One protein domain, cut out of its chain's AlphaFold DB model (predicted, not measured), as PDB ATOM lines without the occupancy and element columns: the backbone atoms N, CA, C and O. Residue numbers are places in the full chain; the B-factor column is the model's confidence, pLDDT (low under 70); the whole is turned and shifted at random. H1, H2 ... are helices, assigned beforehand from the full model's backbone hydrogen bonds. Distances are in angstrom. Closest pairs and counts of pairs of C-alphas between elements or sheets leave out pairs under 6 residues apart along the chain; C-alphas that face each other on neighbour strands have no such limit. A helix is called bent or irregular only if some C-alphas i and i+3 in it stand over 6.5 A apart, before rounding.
ATOM      1  N   LYS A  67      51.305 101.732 101.992       88.69
ATOM      2  CA  LYS A  67      51.670 102.255 100.676       88.69
ATOM      3  C   LYS A  67      53.057 102.852 100.708       88.69
ATOM      4  O   LYS A  67      53.386 103.639 101.592       88.69
ATOM      5  N   PHE A  68      53.832 102.536  99.685       86.94
ATOM      6  CA  PHE A  68      55.162 103.082  99.505       86.94
ATOM      7  C   PHE A  68      55.362 103.494  98.050       86.94
ATOM      8  O   PHE A  68      55.120 102.711  97.135       86.94
ATOM      9  N   ASN A  69      55.819 104.729  97.840       85.62
ATOM     10  CA  ASN A  69      56.199 105.229  96.526       85.62
ATOM     11  C   ASN A  69      57.706 105.501  96.509       85.62
ATOM     12  O   ASN A  69      58.164 106.518  97.028       85.62
ATOM     13  N   GLY A  70      58.457 104.599  95.873       79.50
ATOM     14  CA  GLY A  70      59.915 104.680  95.795       79.50
ATOM     15  C   GLY A  70      60.441 105.916  95.062       79.50
ATOM     16  O   GLY A  70      61.538 106.367  95.365       79.50
ATOM     17  N   TRP A  71      59.655 106.522  94.165       80.12
ATOM     18  CA  TRP A  71      60.068 107.728  93.434       80.12
ATOM     19  C   TRP A  71      60.229 108.961  94.328       80.12
ATOM     20  O   TRP A  71      60.851 109.936  93.919       80.12
ATOM     21  N   ARG A  72      59.672 108.939  95.545       77.94
ATOM     22  CA  ARG A  72      59.776 110.059  96.491       77.94
ATOM     23  C   ARG A  72      61.126 110.127  97.212       77.94
ATOM     24  O   ARG A  72      61.357 111.101  97.921       77.94
ATOM     25  N   PHE A  73      61.997 109.135  97.036       79.12
ATOM     26  CA  PHE A  73      63.261 109.017  97.763       79.12
ATOM     27  C   PHE A  73      64.450 109.119  96.804       79.12
ATOM     28  O   PHE A  73      64.495 108.452  95.770       79.12
ATOM     29  N   GLN A  74      65.413 109.981  97.135       70.19
ATOM     30  CA  GLN A  74      66.621 110.179  96.335       70.19
ATOM     31  C   GLN A  74      67.701 109.190  96.785       70.19
ATOM     32  O   GLN A  74      68.456 109.465  97.703       70.19
ATOM     33  N   GLY A  75      67.793 108.037  96.123       71.12
ATOM     34  CA  GLY A  75      68.840 107.043  96.389       71.12
ATOM     35  C   GLY A  75      68.347 105.780  97.100       71.12
ATOM     36  O   GLY A  75      67.294 105.747  97.732       71.12
ATOM     37  N   PHE A  76      69.108 104.695  96.936       67.00
ATOM     38  CA  PHE A  76      68.689 103.346  97.335       67.00
ATOM     39  C   PHE A  76      68.670 103.131  98.853       67.00
ATOM     40  O   PHE A  76      67.754 102.488  99.360       67.00
ATOM     41  N   GLU A  77      69.655 103.668  99.579       73.94
ATOM     42  CA  GLU A  77      69.701 103.536 101.042       73.94
ATOM     43  C   GLU A  77      68.580 104.335 101.714       73.94
ATOM     44  O   GLU A  77      67.860 103.792 102.553       73.94
ATOM     45  N   ASP A  78      68.334 105.559 101.250       77.56
ATOM     46  CA  ASP A  78      67.243 106.397 101.747       77.56
ATOM     47  C   ASP A  78      65.871 105.742 101.517       77.56
ATOM     48  O   ASP A  78      64.999 105.803 102.383       77.56
ATOM     49  N   ALA A  79      65.684 105.035 100.396       82.00
ATOM     50  CA  ALA A  79      64.443 104.316 100.112       82.00
ATOM     51  C   ALA A  79      64.206 103.123 101.057       82.00
ATOM     52  O   ALA A  79      63.069 102.893 101.473       82.00
ATOM     53  N   LYS A  80      65.253 102.363 101.410       83.12
ATOM     54  CA  LYS A  80      65.133 101.242 102.361       83.12
ATOM     55  C   LYS A  80      64.778 101.737 103.751       83.12
ATOM     56  O   LYS A  80      63.884 101.176 104.381       83.12
ATOM     57  N   ILE A  81      65.493 102.766 104.208       84.75
ATOM     58  CA  ILE A  81      65.257 103.383 105.509       84.75
ATOM     59  C   ILE A  81      63.813 103.874 105.537       84.75
ATOM     60  O   ILE A  81      63.029 103.371 106.333       84.75
ATOM     61  N   ALA A  82      63.407 104.705 104.578       82.88
ATOM     62  CA  ALA A  82      62.054 105.240 104.534       82.88
ATOM     63  C   ALA A  82      60.951 104.172 104.452       82.88
ATOM     64  O   ALA A  82      59.873 104.354 105.019       82.88
ATOM     65  N   LEU A  83      61.190 103.048 103.766       85.31
ATOM     66  CA  LEU A  83      60.245 101.932 103.741       85.31
ATOM     67  C   LEU A  83      60.074 101.321 105.136       85.31
ATOM     68  O   LEU A  83      58.945 101.133 105.588       85.31
ATOM     69  N   ILE A  84      61.180 101.027 105.825       86.62
ATOM     70  CA  ILE A  84      61.158 100.464 107.182       86.62
ATOM     71  C   ILE A  84      60.509 101.456 108.152       86.62
ATOM     72  O   ILE A  84      59.629 101.071 108.923       86.62
ATOM     73  N   GLU A  85      60.882 102.733 108.079       82.06
ATOM     74  CA  GLU A  85      60.295 103.797 108.893       82.06
ATOM     75  C   GLU A  85      58.784 103.911 108.664       82.06
ATOM     76  O   GLU A  85      58.013 103.980 109.625       82.06
ATOM     77  N   GLY A  86      58.342 103.859 107.404       83.38
ATOM     78  CA  GLY A  86      56.929 103.890 107.036       83.38
ATOM     79  C   GLY A  86      56.147 102.690 107.576       83.38
ATOM     80  O   GLY A  86      55.038 102.863 108.092       83.38
ATOM     81  N   ILE A  87      56.734 101.488 107.519       87.12
ATOM     82  CA  ILE A  87      56.136 100.268 108.080       87.12
ATOM     83  C   ILE A  87      55.958 100.404 109.589       87.12
ATOM     84  O   ILE A  87      54.859 100.171 110.101       87.12
ATOM     85  N   VAL A  88      57.012 100.794 110.308       84.50
ATOM     86  CA  VAL A  88      56.948 100.853 111.769       84.50
ATOM     87  C   VAL A  88      56.020 101.964 112.244       84.50
ATOM     88  O   VAL A  88      55.179 101.719 113.111       84.50
ATOM     89  N   THR A  89      56.117 103.156 111.659       82.75
ATOM     90  CA  THR A  89      55.247 104.287 112.015       82.75
ATOM     91  C   THR A  89      53.780 103.893 111.865       82.75
ATOM     92  O   THR A  89      53.002 104.008 112.811       82.75
ATOM     93  N   SER A  90      53.425 103.285 110.730       84.06
ATOM     94  CA  SER A  90      52.056 102.831 110.472       84.06
ATOM     95  C   SER A  90      51.594 101.724 111.425       84.06
ATOM     96  O   SER A  90      50.423 101.692 111.806       84.06
ATOM     97  N   LEU A  91      52.488 100.809 111.825       84.25
ATOM     98  CA  LEU A  91      52.187  99.777 112.823       84.25
ATOM     99  C   LEU A  91      51.885 100.393 114.193       84.25
ATOM    100  O   LEU A  91      50.898 100.012 114.822       84.25
ATOM    101  N   ILE A  92      52.697 101.351 114.645       81.81
ATOM    102  CA  ILE A  92      52.511 102.028 115.936       81.81
ATOM    103  C   ILE A  92      51.196 102.814 115.943       81.81
ATOM    104  O   ILE A  92      50.423 102.703 116.895       81.81
ATOM    105  N   GLU A  93      50.925 103.575 114.881       81.56
ATOM    106  CA  GLU A  93      49.733 104.420 114.770       81.56
ATOM    107  C   GLU A  93      48.440 103.604 114.688       81.56
ATOM    108  O   GLU A  93      47.465 103.904 115.377       81.56
ATOM    109  N   LYS A  94      48.415 102.555 113.855       81.75
ATOM    110  CA  LYS A  94      47.186 101.799 113.567       81.75
ATOM    111  C   LYS A  94      46.992 100.576 114.469       81.75
ATOM    112  O   LYS A  94      45.882 100.045 114.539       81.75
ATOM    113  N   ARG A  95      48.039 100.102 115.157       79.12
ATOM    114  CA  ARG A  95      48.004  98.925 116.048       79.12
ATOM    115  C   ARG A  95      48.778  99.178 117.360       79.12
ATOM    116  O   ARG A  95      49.712  98.439 117.675       79.12
ATOM    117  N   PRO A  96      48.347 100.137 118.202       67.12
ATOM    118  CA  PRO A  96      49.048 100.510 119.440       67.12
ATOM    119  C   PRO A  96      49.153  99.372 120.476       67.12
ATOM    120  O   PRO A  96      50.008  99.404 121.357       67.12
ATOM    121  N   ALA A  97      48.328  98.326 120.362       66.06
ATOM    122  CA  ALA A  97      48.404  97.134 121.211       66.06
ATOM    123  C   ALA A  97      49.633  96.238 120.927       66.06
ATOM    124  O   ALA A  97      49.954  95.374 121.738       66.06
ATOM    125  N   LEU A  98      50.355  96.445 119.816       62.03
ATOM    126  CA  LEU A  98      51.617  95.750 119.493       62.03
ATOM    127  C   LEU A  98      52.852  96.435 120.129       62.03
ATOM    128  O   LEU A  98      53.982  96.295 119.661       62.03
ATOM    129  N   THR A  99      52.633  97.173 121.219       55.75
ATOM    130  CA  THR A  99      53.491  98.204 121.832       55.75
ATOM    131  C   THR A  99      54.928  97.772 122.136       55.75
ATOM    132  O   THR A  99      55.828  98.601 122.031       55.75
ATOM    133  N   LYS A 100      55.190  96.481 122.391       60.41
ATOM    134  CA  LYS A 100      56.560  95.972 122.612       60.41
ATOM    135  C   LYS A 100      57.497  96.189 121.416       60.41
ATOM    136  O   LYS A 100      58.689  96.385 121.617       60.41
ATOM    137  N   ALA A 101      56.980  96.173 120.185       58.44
ATOM    138  CA  ALA A 101      57.777  96.478 118.992       58.44
ATOM    139  C   ALA A 101      57.926  97.994 118.768       58.44
ATOM    140  O   ALA A 101      58.949  98.448 118.266       58.44
ATOM    141  N   GLY A 102      56.922  98.782 119.170       58.78
ATOM    142  CA  GLY A 102      56.939 100.236 119.022       58.78
ATOM    143  C   GLY A 102      57.965 100.928 119.919       58.78
ATOM    144  O   GLY A 102      58.592 101.892 119.488       58.78
ATOM    145  N   GLU A 103      58.170 100.425 121.137       60.44
ATOM    146  CA  GLU A 103      59.190 100.934 122.068       60.44
ATOM    147  C   GLU A 103      60.610 100.645 121.568       60.44
ATOM    148  O   GLU A 103      61.406 101.570 121.438       60.44
ATOM    149  N   ALA A 104      60.893  99.400 121.166       62.09
ATOM    150  CA  ALA A 104      62.200  99.018 120.628       62.09
ATOM    151  C   ALA A 104      62.588  99.829 119.383       62.09
ATOM    152  O   ALA A 104      63.755 100.154 119.179       62.09
ATOM    153  N   VAL A 105      61.609 100.181 118.546       60.25
ATOM    154  CA  VAL A 105      61.882 100.995 117.362       60.25
ATOM    155  C   VAL A 105      62.035 102.478 117.709       60.25
ATOM    156  O   VAL A 105      62.921 103.125 117.156       60.25
ATOM    157  N   LYS A 106      61.265 103.020 118.664       61.34
ATOM    158  CA  LYS A 106      61.497 104.382 119.179       61.34
ATOM    159  C   LYS A 106      62.919 104.559 119.719       61.34
ATOM    160  O   LYS A 106      63.510 105.608 119.480       61.34
ATOM    161  N   ASP A 107      63.482 103.539 120.362       63.28
ATOM    162  CA  ASP A 107      64.866 103.571 120.848       63.28
ATOM    163  C   ASP A 107      65.894 103.604 119.702       63.28
ATOM    164  O   ASP A 107      66.866 104.359 119.764       63.28
ATOM    165  N   VAL A 108      65.655 102.861 118.612       64.75
ATOM    166  CA  VAL A 108      66.493 102.920 117.395       64.75
ATOM    167  C   VAL A 108      66.453 104.315 116.761       64.75
ATOM    168  O   VAL A 108      67.489 104.829 116.338       64.75
ATOM    169  N   PHE A 109      65.282 104.957 116.742       56.81
ATOM    170  CA  PHE A 109      65.125 106.327 116.247       56.81
ATOM    171  C   PHE A 109      65.776 107.375 117.154       56.81
ATOM    172  O   PHE A 109      66.445 108.280 116.663       56.81
ATOM    173  N   ALA A 110      65.636 107.252 118.476       59.56
ATOM    174  CA  ALA A 110      66.255 108.178 119.423       59.56
ATOM    175  C   ALA A 110      67.792 108.176 119.308       59.56
ATOM    176  O   ALA A 110      68.423 109.225 119.454       59.56
ATOM    177  N   GLY A 111      68.388 107.024 118.976       51.31
ATOM    178  CA  GLY A 111      69.824 106.888 118.726       51.31
ATOM    179  C   GLY A 111      70.318 107.481 117.399       51.31
ATOM    180  O   GLY A 111      71.483 107.868 117.318       51.31
ATOM    181  N   SER A 112      69.473 107.596 116.367       49.53
ATOM    182  CA  SER A 112      69.881 108.098 115.040       49.53
ATOM    183  C   SER A 112      69.795 109.623 114.905       49.53
ATOM    184  O   SER A 112      70.559 110.218 114.146       49.53
ATOM    185  N   THR A 113      68.947 110.287 115.697       45.28
ATOM    186  CA  THR A 113      68.863 111.761 115.765       45.28
ATOM    187  C   THR A 113      70.014 112.443 116.521       45.28
ATOM    188  O   THR A 113      70.078 113.669 116.540       45.28
ATOM    189  N   GLY A 114      70.935 111.682 117.126       40.53
ATOM    190  CA  GLY A 114      72.078 112.202 117.894       40.53
ATOM    191  C   GLY A 114      73.393 112.365 117.119       40.53
ATOM    192  O   GLY A 114      74.408 112.693 117.726       40.53
ATOM    193  N   SER A 115      73.411 112.118 115.804       39.44
ATOM    194  CA  SER A 115      74.611 112.264 114.966       39.44
ATOM    195  C   SER A 115      74.325 113.092 113.711       39.44
ATOM    196  O   SER A 115      74.354 112.587 112.591       39.44
ATOM    197  N   ARG A 116      74.030 114.379 113.905       37.56
ATOM    198  CA  ARG A 116      74.341 115.459 112.957       37.56
ATOM    199  C   ARG A 116      74.705 116.715 113.729       37.56
ATOM    200  O   ARG A 116      74.012 116.991 114.730       37.56
TER     201      ARG A 116
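Overview. This is residues 67 to 116 of the 116 residues of the protein "KAP family P-loop domain-containing protein" of Mesorhizobium albiziae (UniProt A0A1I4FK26). Two helices, H1 and H2, make a V-shaped helical hairpin that opens away from the tight turn at residue 95, with residues 67 to 75 running back along the side of H1 that is turned away from H2. The free end of H2 and the tail after it, residues 110 to 116, stick out. The printed part has 50 residues, with two named helices, H1 then H2, and no named strand; its class is all helix. The whole is loose, with a radius of gyration of the C-alphas of 12.2 A, and flat, spanning 33 by 29 by 11 A.

Along the chain. H1, the longest helix, takes residues 76 to 94 and is 27.0 A long from first to last C-alpha. It begins at C-alpha 76, (68.689, 103.346, 97.335), and ends at C-alpha 94, (47.186, 101.799, 113.567). H2 takes residues 96 to 112, is 22.6 A long and ends at C-alpha 112, (69.881, 108.098, 115.040). H2 is irregular: C-alphas 97 and 100 are 8.4 A apart. It has a kink of 48 degrees near residue 103.

Arrangement. H1 and H2 form a helical hairpin joined by a tight link of one residue, Arg 95. They touch, H1 with residues 88 to 92 alone and H2 with residues 98 to 105 alone. Their closest C-alphas are those of Ile 92 and Gly 102, 5.7 A apart. They run opposite ways at a tilt of 36 degrees, only just steep. In H1 every O i to N i+4 pair is within hydrogen-bond range; in H2 9 of 13 are.

Size, cuts and confidence. The C-alphas farthest apart are those of Gly 75 and Ala 97, at 33.6 A. The printed part has no cut. Mean pLDDT of the printed part is 70.7; residue 76 and residues 96 to 116 are under 70.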